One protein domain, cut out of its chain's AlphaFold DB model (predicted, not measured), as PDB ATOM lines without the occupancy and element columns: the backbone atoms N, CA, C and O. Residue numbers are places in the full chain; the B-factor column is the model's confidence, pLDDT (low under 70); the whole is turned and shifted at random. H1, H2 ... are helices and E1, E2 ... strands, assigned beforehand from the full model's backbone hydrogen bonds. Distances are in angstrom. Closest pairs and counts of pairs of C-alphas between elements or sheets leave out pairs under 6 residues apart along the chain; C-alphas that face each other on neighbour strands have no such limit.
ATOM      1  N   ASP A 338     253.967 235.532 377.426       66.88
ATOM      2  CA  ASP A 338     252.755 235.629 376.582       66.88
ATOM      3  C   ASP A 338     252.639 234.577 375.449       66.88
ATOM      4  O   ASP A 338     251.740 234.651 374.615       66.88
ATOM      5  N   SER A 339     253.579 233.637 375.343       72.94
ATOM      6  CA  SER A 339     253.713 232.695 374.214       72.94
ATOM      7  C   SER A 339     253.560 231.236 374.650       72.94
ATOM      8  O   SER A 339     253.515 230.928 375.838       72.94
ATOM      9  N   LYS A 340     253.550 230.289 373.699       76.62
ATOM     10  CA  LYS A 340     253.648 228.863 374.051       76.62
ATOM     11  C   LYS A 340     255.006 228.561 374.726       76.62
ATOM     12  O   LYS A 340     256.047 228.920 374.152       76.62
ATOM     13  N   PRO A 341     255.021 227.918 375.911       80.50
ATOM     14  CA  PRO A 341     256.254 227.581 376.615       80.50
ATOM     15  C   PRO A 341     257.045 226.498 375.882       80.50
ATOM     16  O   PRO A 341     256.462 225.614 375.256       80.50
ATOM     17  N   ILE A 342     258.374 226.528 376.013       80.19
ATOM     18  CA  ILE A 342     259.191 225.327 375.790       80.19
ATOM     19  C   ILE A 342     259.183 224.523 377.090       80.19
ATOM     20  O   ILE A 342     259.487 225.072 378.151       80.19
ATOM     21  N   VAL A 343     258.838 223.237 377.006       86.00
ATOM     22  CA  VAL A 343     258.823 222.312 378.145       86.00
ATOM     23  C   VAL A 343     260.008 221.364 378.030       86.00
ATOM     24  O   VAL A 343     260.097 220.592 377.078       86.00
ATOM     25  N   PHE A 344     260.902 221.391 379.013       86.75
ATOM     26  CA  PHE A 344     262.046 220.494 379.110       86.75
ATOM     27  C   PHE A 344     261.866 219.483 380.244       86.75
ATOM     28  O   PHE A 344     261.466 219.854 381.347       86.75
ATOM     29  N   LEU A 345     262.220 218.222 379.994       87.88
ATOM     30  CA  LEU A 345     262.345 217.205 381.038       87.88
ATOM     31  C   LEU A 345     263.743 217.289 381.676       87.88
ATOM     32  O   LEU A 345     264.752 217.271 380.966       87.88
ATOM     33  N   VAL A 346     263.800 217.391 383.006       88.62
ATOM     34  CA  VAL A 346     265.034 217.487 383.804       88.62
ATOM     35  C   VAL A 346     264.933 216.668 385.094       88.62
ATOM     36  O   VAL A 346     263.861 216.532 385.672       88.62
ATOM     37  N   ASP A 347     266.069 216.177 385.592       89.00
ATOM     38  CA  ASP A 347     266.180 215.681 386.970       89.00
ATOM     39  C   ASP A 347     266.741 216.792 387.869       89.00
ATOM     40  O   ASP A 347     267.892 217.199 387.696       89.00
ATOM     41  N   PHE A 348     265.944 217.282 388.824       90.31
ATOM     42  CA  PHE A 348     266.351 218.303 389.801       90.31
ATOM     43  C   PHE A 348     267.269 217.766 390.918       90.31
ATOM     44  O   PHE A 348     267.745 218.545 391.742       90.31
ATOM     45  N   LYS A 349     267.568 216.459 390.952       88.50
ATOM     46  CA  LYS A 349     268.601 215.891 391.841       88.50
ATOM     47  C   LYS A 349     270.024 216.182 391.361       88.50
ATOM     48  O   LYS A 349     270.960 216.069 392.150       88.50
ATOM     49  N   GLN A 350     270.205 216.531 390.086       88.00
ATOM     50  CA  GLN A 350     271.497 216.974 389.560       88.00
ATOM     51  C   GLN A 350     271.682 218.483 389.771       88.00
ATOM     52  O   GLN A 350     270.718 219.228 389.927       88.00
ATOM     53  N   SER A 351     272.924 218.964 389.707       86.88
ATOM     54  CA  SER A 351     273.200 220.404 389.713       86.88
ATOM     55  C   SER A 351     272.596 221.083 388.477       86.88
ATOM     56  O   SER A 351     273.030 220.806 387.359       86.88
ATOM     57  N   ILE A 352     271.656 222.010 388.674       89.69
ATOM     58  CA  ILE A 352     271.079 222.844 387.612       89.69
ATOM     59  C   ILE A 352     271.436 224.313 387.862       89.69
ATOM     60  O   ILE A 352     271.186 224.830 388.948       89.69
ATOM     61  N   THR A 353     271.967 224.981 386.836       89.56
ATOM     62  CA  THR A 353     272.140 226.446 386.798       89.56
ATOM     63  C   THR A 353     271.264 227.010 385.685       89.56
ATOM     64  O   THR A 353     271.264 226.461 384.580       89.56
ATOM     65  N   VAL A 354     270.552 228.111 385.939       87.38
ATOM     66  CA  VAL A 354     269.693 228.766 384.933       87.38
ATOM     67  C   VAL A 354     270.004 230.261 384.866       87.38
ATOM     68  O   VAL A 354     269.789 230.982 385.838       87.38
ATOM     69  N   SER A 355     270.462 230.751 383.717       83.81
ATOM     70  CA  SER A 355     270.753 232.171 383.457       83.81
ATOM     71  C   SER A 355     269.787 232.751 382.414       83.81
ATOM     72  O   SER A 355     268.836 232.069 382.010       83.81
ATOM     73  N   ARG A 356     269.970 234.014 381.998       78.62
ATOM     74  CA  ARG A 356     269.107 234.658 380.991       78.62
ATOM     75  C   ARG A 356     269.150 233.942 379.638       78.62
ATOM     76  O   ARG A 356     268.126 233.869 378.964       78.62
ATOM     77  N   TYR A 357     270.307 233.403 379.260       79.88
ATOM     78  CA  TYR A 357     270.506 232.785 377.949       79.88
ATOM     79  C   TYR A 357     270.812 231.284 378.010       79.88
ATOM     80  O   TYR A 357     270.790 230.644 376.962       79.88
ATOM     81  N   PHE A 358     271.071 230.694 379.187       84.81
ATOM     82  CA  PHE A 358     271.533 229.304 379.288       84.81
ATOM     83  C   PHE A 358     270.865 228.476 380.396       84.81
ATOM     84  O   PHE A 358     270.459 228.981 381.444       84.81
ATOM     85  N   ILE A 359     270.836 227.160 380.172       87.19
ATOM     86  CA  ILE A 359     270.620 226.128 381.196       87.19
ATOM     87  C   ILE A 359     271.858 225.231 381.212       87.19
ATOM     88  O   ILE A 359     272.235 224.698 380.168       87.19
ATOM     89  N   LYS A 360     272.462 225.004 382.380       88.31
ATOM     90  CA  LYS A 360     273.497 223.978 382.575       88.31
ATOM     91  C   LYS A 360     272.944 222.824 383.402       88.31
ATOM     92  O   LYS A 360     272.377 223.063 384.466       88.31
ATOM     93  N   LEU A 361     273.151 221.594 382.928       87.94
ATOM     94  CA  LEU A 361     272.777 220.359 383.622       87.94
ATOM     95  C   LEU A 361     274.040 219.568 383.981       87.94
ATOM     96  O   LEU A 361     274.602 218.854 383.147       87.94
ATOM     97  N   GLY A 362     274.499 219.737 385.223       83.50
ATOM     98  CA  GLY A 362     275.634 219.028 385.811       83.50
ATOM     99  C   GLY A 362     276.856 218.951 384.893       83.50
ATOM    100  O   GLY A 362     277.392 219.969 384.446       83.50
ATOM    101  N   SER A 363     277.280 217.717 384.620       81.31
ATOM    102  CA  SER A 363     278.369 217.365 383.705       81.31
ATOM    103  C   SER A 363     277.890 216.908 382.320       81.31
ATOM    104  O   SER A 363     278.719 216.503 381.512       81.31
ATOM    105  N   HIS A 364     276.583 216.920 382.027       84.75
ATOM    106  CA  HIS A 364     276.054 216.493 380.722       84.75
ATOM    107  C   HIS A 364     276.285 217.547 379.643       84.75
ATOM    108  O   HIS A 364     276.573 217.213 378.493       84.75
ATOM    109  N   GLY A 365     276.141 218.823 379.997       88.50
ATOM    110  CA  GLY A 365     276.292 219.917 379.052       88.50
ATOM    111  C   GLY A 365     275.432 221.130 379.361       88.50
ATOM    112  O   GLY A 365     274.910 221.309 380.465       88.50
ATOM    113  N   ILE A 366     275.332 221.983 378.347       88.50
ATOM    114  CA  ILE A 366     274.703 223.296 378.418       88.50
ATOM    115  C   ILE A 366     273.781 223.469 377.209       88.50
ATOM    116  O   ILE A 366     274.140 223.109 376.088       88.50
ATOM    117  N   ILE A 367     272.601 224.039 377.433       85.88
ATOM    118  CA  ILE A 367     271.694 224.521 376.392       85.88
ATOM    119  C   ILE A 367     271.730 226.048 376.370       85.88
ATOM    120  O   ILE A 367     271.664 226.672 377.428       85.88
ATOM    121  N   LYS A 368     271.777 226.636 375.169       81.94
ATOM    122  CA  LYS A 368     271.419 228.038 374.940       81.94
ATOM    123  C   LYS A 368     269.951 228.147 374.552       81.94
ATOM    124  O   LYS A 368     269.470 227.422 373.678       81.94
ATOM    125  N   LEU A 369     269.269 229.083 375.193       76.19
ATOM    126  CA  LEU A 369     267.868 229.414 374.997       76.19
ATOM    127  C   LEU A 369     267.701 230.524 373.948       76.19
ATOM    128  O   LEU A 369     268.532 231.430 373.841       76.19
ATOM    129  N   ARG A 370     266.555 230.515 373.255       69.12
ATOM    130  CA  ARG A 370     265.930 231.754 372.760       69.12
ATOM    131  C   ARG A 370     265.707 232.708 373.950       69.12
ATOM    132  O   ARG A 370     265.411 232.237 375.044       69.12
ATOM    133  N   ASP A 371     265.860 234.018 373.744       63.84
ATOM    134  CA  ASP A 371     265.826 235.060 374.795       63.84
ATOM    135  C   ASP A 371     264.712 234.845 375.844       63.84
ATOM    136  O   ASP A 371     263.554 234.615 375.487       63.84
ATOM    137  N   ARG A 372     265.056 234.943 377.139       59.97
ATOM    138  CA  ARG A 372     264.221 234.530 378.294       59.97
ATOM    139  C   ARG A 372     262.840 235.193 378.407       59.97
ATOM    140  O   ARG A 372     262.046 234.776 379.240       59.97
ATOM    141  N   ARG A 373     262.543 236.200 377.576       63.03
ATOM    142  CA  ARG A 373     261.189 236.756 377.384       63.03
ATOM    143  C   ARG A 373     260.180 235.714 376.878       63.03
ATOM    144  O   ARG A 373     258.976 235.927 377.000       63.03
ATOM    145  N   TYR A 374     260.649 234.604 376.310       69.56
ATOM    146  CA  TYR A 374     259.809 233.449 376.013       69.56
ATOM    147  C   TYR A 374     259.629 232.544 377.242       69.56
ATOM    148  O   TYR A 374     260.627 232.170 377.857       69.56
ATOM    149  N   PRO A 375     258.397 232.086 377.540       80.19
ATOM    150  CA  PRO A 375     258.161 231.203 378.668       80.19
ATOM    151  C   PRO A 375     258.847 229.842 378.514       80.19
ATOM    152  O   PRO A 375     259.020 229.305 377.408       80.19
ATOM    153  N   LEU A 376     259.224 229.297 379.665       86.62
ATOM    154  CA  LEU A 376     260.105 228.147 379.831       86.62
ATOM    155  C   LEU A 376     259.628 227.333 381.034       86.62
ATOM    156  O   LEU A 376     259.454 227.888 382.115       86.62
ATOM    157  N   ILE A 377     259.457 226.024 380.863       88.94
ATOM    158  CA  ILE A 377     259.088 225.097 381.938       88.94
ATOM    159  C   ILE A 377     260.145 223.998 381.999       88.94
ATOM    160  O   ILE A 377     260.365 223.299 381.014       88.94
ATOM    161  N   LEU A 378     260.780 223.822 383.156       90.81
ATOM    162  CA  LEU A 378     261.605 222.656 383.464       90.81
ATOM    163  C   LEU A 378     260.783 221.740 384.376       90.81
ATOM    164  O   LEU A 378     260.347 222.175 385.440       90.81
ATOM    165  N   SER A 379     260.552 220.499 383.959       90.94
ATOM    166  CA  SER A 379     259.669 219.535 384.625       90.94
ATOM    167  C   SER A 379     260.415 218.247 384.961       90.94
ATOM    168  O   SER A 379     261.202 217.766 384.150       90.94
ATOM    169  N   ALA A 380     260.122 217.646 386.115       89.25
ATOM    170  CA  ALA A 380     260.513 216.274 386.446       89.25
ATOM    171  C   ALA A 380     259.533 215.222 385.889       89.25
ATOM    172  O   ALA A 380     259.849 214.033 385.844       89.25
ATOM    173  N   SER A 381     258.335 215.641 385.470       84.88
ATOM    174  CA  SER A 381     257.284 214.769 384.936       84.88
ATOM    175  C   SER A 381     257.188 214.874 383.405       84.88
ATOM    176  O   SER A 381     257.103 215.995 382.886       84.88
ATOM    177  N   PRO A 382     257.156 213.747 382.668       76.06
ATOM    178  CA  PRO A 382     256.895 213.741 381.230       76.06
ATOM    179  C   PRO A 382     255.503 214.281 380.868       76.06
ATOM    180  O   PRO A 382     254.548 214.152 381.631       76.06
ATOM    181  N   SER A 383     255.382 214.839 379.665       73.31
ATOM    182  CA  SER A 383     254.113 215.232 379.030       73.31
ATOM    183  C   SER A 383     254.211 215.038 377.513       73.31
ATOM    184  O   SER A 383     255.315 214.911 376.993       73.31
ATOM    185  N   GLU A 384     253.102 215.024 376.771       56.91
ATOM    186  CA  GLU A 384     253.112 214.707 375.324       56.91
ATOM    187  C   GLU A 384     253.973 215.646 374.454       56.91
ATOM    188  O   GLU A 384     254.303 215.305 373.325       56.91
ATOM    189  N   HIS A 385     254.357 216.816 374.978       66.31
ATOM    190  CA  HIS A 385     255.112 217.852 374.265       66.31
ATOM    191  C   HIS A 385     256.453 218.199 374.951       66.31
ATOM    192  O   HIS A 385     256.988 219.290 374.752       66.31
ATOM    193  N   HIS A 386     256.993 217.307 375.794       74.50
ATOM    194  CA  HIS A 386     258.273 217.539 376.473       74.50
ATOM    195  C   HIS A 386     259.484 217.317 375.554       74.50
ATOM    196  O   HIS A 386     259.516 216.396 374.742       74.50
ATOM    197  N   ILE A 387     260.525 218.122 375.755       76.31
ATOM    198  CA  ILE A 387     261.847 217.935 375.159       76.31
ATOM    199  C   ILE A 387     262.783 217.346 376.225       76.31
ATOM    200  O   ILE A 387     263.094 218.002 377.219       76.31
ATOM    201  N   ASP A 388     263.262 216.117 376.033       78.19
ATOM    202  CA  ASP A 388     264.293 215.527 376.898       78.19
ATOM    203  C   ASP A 388     265.671 216.146 376.587       78.19
ATOM    204  O   ASP A 388     266.306 215.838 375.571       78.19
ATOM    205  N   ILE A 389     266.151 217.027 377.476       73.62
ATOM    206  CA  ILE A 389     267.478 217.650 377.345       73.62
ATOM    207  C   ILE A 389     268.587 216.596 377.421       73.62
ATOM    208  O   ILE A 389     269.579 216.692 376.699       73.62
ATOM    209  N   ILE A 390     268.455 215.601 378.297       71.44
ATOM    210  CA  ILE A 390     269.492 214.594 378.530       71.44
ATOM    211  C   ILE A 390     269.637 213.710 377.284       71.44
ATOM    212  O   ILE A 390     270.763 213.409 376.881       71.44
ATOM    213  N   HIS A 391     268.531 213.372 376.619       75.56
ATOM    214  CA  HIS A 391     268.539 212.751 375.293       75.56
ATOM    215  C   HIS A 391     269.195 213.662 374.245       75.56
ATOM    216  O   HIS A 391     270.084 213.210 373.522       75.56
ATOM    217  N   ILE A 392     268.826 214.947 374.181       72.69
ATOM    218  CA  ILE A 392     269.398 215.907 373.219       72.69
ATOM    219  C   ILE A 392     270.910 216.108 373.404       72.69
ATOM    220  O   ILE A 392     271.626 216.213 372.406       72.69
ATOM    221  N   LEU A 393     271.412 216.154 374.640       76.56
ATOM    222  CA  LEU A 393     272.843 216.290 374.936       76.56
ATOM    223  C   LEU A 393     273.619 214.992 374.664       76.56
ATOM    224  O   LEU A 393     274.767 215.055 374.236       76.56
ATOM    225  N   ARG A 394     273.011 213.817 374.867       72.31
ATOM    226  CA  ARG A 394     273.655 212.522 374.574       72.31
ATOM    227  C   ARG A 394     273.669 212.192 373.079       72.31
ATOM    228  O   ARG A 394     274.672 211.688 372.578       72.31
ATOM    229  N   ASN A 395     272.591 212.498 372.358       62.25
ATOM    230  CA  ASN A 395     272.437 212.131 370.953       62.25
ATOM    231  C   ASN A 395     272.819 213.292 370.023       62.25
ATOM    232  O   ASN A 395     272.103 214.284 369.884       62.25
ATOM    233  N   ASN A 396     273.931 213.137 369.298       52.91
ATOM    234  CA  ASN A 396     274.349 214.078 368.246       52.91
ATOM    235  C   ASN A 396     273.360 214.152 367.060       52.91
ATOM    236  O   ASN A 396     273.434 215.073 366.253       52.91
ATOM    237  N   THR A 397     272.420 213.212 366.952       44.72
ATOM    238  CA  THR A 397     271.524 213.023 365.805       44.72
ATOM    239  C   THR A 397     270.198 213.779 365.922       44.72
ATOM    240  O   THR A 397     269.160 213.177 366.179       44.72
ATOM    241  N   GLN A 398     270.228 215.088 365.668       43.19
ATOM    242  CA  GLN A 398     269.229 215.783 364.836       43.19
ATOM    243  C   GLN A 398     269.775 217.165 364.444       43.19
ATOM    244  O   GLN A 398     270.574 217.750 365.177       43.19
ATOM    245  N   GLN A 399     269.427 217.639 363.244       39.00
ATOM    246  CA  GLN A 399     270.066 218.813 362.639       39.00
ATOM    247  C   GLN A 399     269.544 220.134 363.231       39.00
ATOM    248  O   GLN A 399     268.357 220.225 363.548       39.00
ATOM    249  N   PRO A 400     270.376 221.191 363.308       37.59
ATOM    250  CA  PRO A 400     269.862 222.547 363.427       37.59
ATOM    251  C   PRO A 400     269.130 222.912 362.127       37.59
ATOM    252  O   PRO A 400     269.722 222.890 361.052       37.59
ATOM    253  N   ILE A 401     267.853 223.283 362.222       41.62
ATOM    254  CA  ILE A 401     267.010 223.648 361.062       41.62
ATOM    255  C   ILE A 401     267.398 225.030 360.474       41.62
ATOM    256  O   ILE A 401     266.895 225.443 359.435       41.62
ATOM    257  N   THR A 402     268.361 225.735 361.082       37.62
ATOM    258  CA  THR A 402     268.834 227.057 360.637       37.62
ATOM    259  C   THR A 402     270.358 227.125 360.513       37.62
ATOM    260  O   THR A 402     271.079 226.710 361.421       37.62
ATOM    261  N   TYR A 403     270.842 227.761 359.444       40.75
ATOM    262  CA  TYR A 403     272.249 227.843 359.011       40.75
ATOM    263  C   TYR A 403     273.228 228.631 359.915       40.75
ATOM    264  O   TYR A 403     274.321 228.970 359.464       40.75
ATOM    265  N   ASN A 404     272.884 228.963 361.165       46.25
ATOM    266  CA  ASN A 404     273.788 229.699 362.055       46.25
ATOM    267  C   ASN A 404     274.421 228.781 363.111       46.25
ATOM    268  O   ASN A 404     273.752 228.331 364.042       46.25
ATOM    269  N   THR A 405     275.721 228.523 362.959       45.09
ATOM    270  CA  THR A 405     276.539 227.697 363.861       45.09
ATOM    271  C   THR A 405     277.215 228.492 364.981       45.09
ATOM    272  O   THR A 405     277.837 227.889 365.851       45.09
ATOM    273  N   ASN A 406     277.104 229.826 364.986       54.94
ATOM    274  CA  ASN A 406     277.744 230.686 365.982       54.94
ATOM    275  C   ASN A 406     277.067 230.538 367.367       54.94
ATOM    276  O   ASN A 406     275.879 230.855 367.487       54.94
ATOM    277  N   PRO A 407     277.796 230.134 368.430       51.38
ATOM    278  CA  PRO A 407     277.233 229.910 369.764       51.38
ATOM    279  C   PRO A 407     276.686 231.186 370.405       51.38
ATOM    280  O   PRO A 407     275.739 231.153 371.193       51.38
ATOM    281  N   ASN A 408     277.238 232.333 370.031       55.16
ATOM    282  CA  ASN A 408     276.871 233.614 370.600       55.16
ATOM    283  C   ASN A 408     275.652 234.227 369.887       55.16
ATOM    284  O   ASN A 408     274.997 235.085 370.470       55.16
ATOM    285  N   SER A 409     275.228 233.682 368.733       59.09
ATOM    286  CA  SER A 409     274.033 234.134 368.005       59.09
ATOM    287  C   SER A 409     272.815 234.277 368.919       59.09
ATOM    288  O   SER A 409     272.390 233.323 369.577       59.09
ATOM    289  N   ILE A 410     272.214 235.462 368.898       59.34
ATOM    290  CA  ILE A 410     270.796 235.635 369.197       59.34
ATOM    291  C   ILE A 410     270.036 235.034 368.004       59.34
ATOM    292  O   ILE A 410     270.473 235.170 366.859       59.34
ATOM    293  N   ASN A 411     268.941 234.314 368.245       52.94
ATOM    294  CA  ASN A 411     268.057 233.832 367.185       52.94
ATOM    295  C   ASN A 411     266.601 234.072 367.603       52.94
ATOM    296  O   ASN A 411     266.230 233.793 368.743       52.94
ATOM    297  N   TYR A 412     265.804 234.614 366.682       51.50
ATOM    298  CA  TYR A 412     264.379 234.889 366.873       51.50
ATOM    299  C   TYR A 412     263.470 233.772 366.334       51.50
ATOM    300  O   TYR A 412     262.253 233.882 366.466       51.50
ATOM    301  N   ASP A 413     264.027 232.707 365.744       56.06
ATOM    302  CA  ASP A 413     263.281 231.470 365.494       56.06
ATOM    303  C   ASP A 413     262.827 230.866 366.841       56.06
ATOM    304  O   ASP A 413     263.673 230.489 367.661       56.06
ATOM    305  N   PRO A 414     261.509 230.747 367.099       49.34
ATOM    306  CA  PRO A 414     261.003 230.202 368.351       49.34
ATOM    307  C   PRO A 414     261.389 228.734 368.582       49.34
ATOM    308  O   PRO A 414     261.314 228.292 369.727       49.34
ATOM    309  N   ASN A 415     261.794 227.980 367.559       54.44
ATOM    310  CA  ASN A 415     262.166 226.569 367.688       54.44
ATOM    311  C   ASN A 415     263.679 226.355 367.887       54.44
ATOM    312  O   ASN A 415     264.125 225.217 368.044       54.44
ATOM    313  N   TYR A 416     264.481 227.424 367.888       64.44
ATOM    314  CA  TYR A 416     265.936 227.318 367.949       64.44
ATOM    315  C   TYR A 416     266.467 227.103 369.370       64.44
ATOM    316  O   TYR A 416     266.257 227.911 370.277       64.44
ATOM    317  N   ILE A 417     267.223 226.018 369.533       69.88
ATOM    318  CA  ILE A 417     267.922 225.623 370.759       69.88
ATOM    319  C   ILE A 417     269.337 225.204 370.339       69.88
ATOM    320  O   ILE A 417     269.477 224.280 369.536       69.88
ATOM    321  N   MET A 418     270.390 225.836 370.876       77.50
ATOM    322  CA  MET A 418     271.766 225.345 370.675       77.50
ATOM    323  C   MET A 418     272.216 224.510 371.875       77.50
ATOM    324  O   MET A 418     271.884 224.817 373.018       77.50
ATOM    325  N   LYS A 419     272.982 223.447 371.613       82.38
ATOM    326  CA  LYS A 419     273.470 222.498 372.616       82.38
ATOM    327  C   LYS A 419     274.994 222.397 372.616       82.38
ATOM    328  O   LYS A 419     275.604 222.303 371.553       82.38
ATOM    329  N   TYR A 420     275.577 222.337 373.808       87.12
ATOM    330  CA  TYR A 420     277.000 222.099 374.049       87.12
ATOM    331  C   TYR A 420     277.142 220.897 374.991       87.12
ATOM    332  O   TYR A 420     277.109 221.064 376.215       87.12
ATOM    333  N   PRO A 421     277.219 219.668 374.456       87.31
ATOM    334  CA  PRO A 421     277.458 218.488 375.272       87.31
ATOM    335  C   PRO A 421     278.890 218.509 375.813       87.31
ATOM    336  O   PRO A 421     279.843 218.685 375.055       87.31
ATOM    337  N   ILE A 422     279.048 218.312 377.123       89.25
ATOM    338  CA  ILE A 422     280.373 218.234 377.748       89.25
ATOM    339  C   ILE A 422     280.945 216.836 377.495       89.25
ATOM    340  O   ILE A 422     280.368 215.826 377.897       89.25
ATOM    341  N   LYS A 423     282.110 216.776 376.846       89.94
ATOM    342  CA  LYS A 423     282.888 215.542 376.691       89.94
ATOM    343  C   LYS A 423     284.044 215.573 377.680       89.94
ATOM    344  O   LYS A 423     284.905 216.442 377.602       89.94
TER     345      LYS A 423
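What this domain is: This is residues 338 to 423 of the 950 residues of the protein "Protein kinase domain-containing protein" of Cavenderia fasciculata (strain SH3) (UniProt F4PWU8). What is the shape? With little regular structure, an antiparallel sheet, the meander E2, E3, E4 and then E6, has helix H1 and the parallel pair E1 and E5 over one and the same face. What is printed? Along the chain, E1 to E5, H1 and E6 hold 29 of 86 residues; the mixed whole is compact, with a radius of gyration of the C-alphas of 12.5 A and spans of 35 by 34 by 24 A.

How they stand to each other: Which strands pair? E3, residues 358 to 361, and E4, residues 365 to 368, form a hairpin, with N 359 and O 367 2.9 A apart. Where is the helix? H1, residues 389 to 394, every O i to N i+4 pair within hydrogen-bond range, has a height over the sheet of 8.0 A.

Where its parts are: Where does the first strand begin? E1, residues 342 to 345, begins at C-alpha (259.191, 225.327, 375.790). Where does the last end? E6, residues 418 to 421, ends at C-alpha (277.458, 218.488, 375.272).

The domain as a whole: How large? The farthest C-alphas, Asp 338 and Lys 423, are 36.2 A apart. Where is confidence low? The uncut printed part has pLDDT under 70 along the long link, residues 395 to 417, among others.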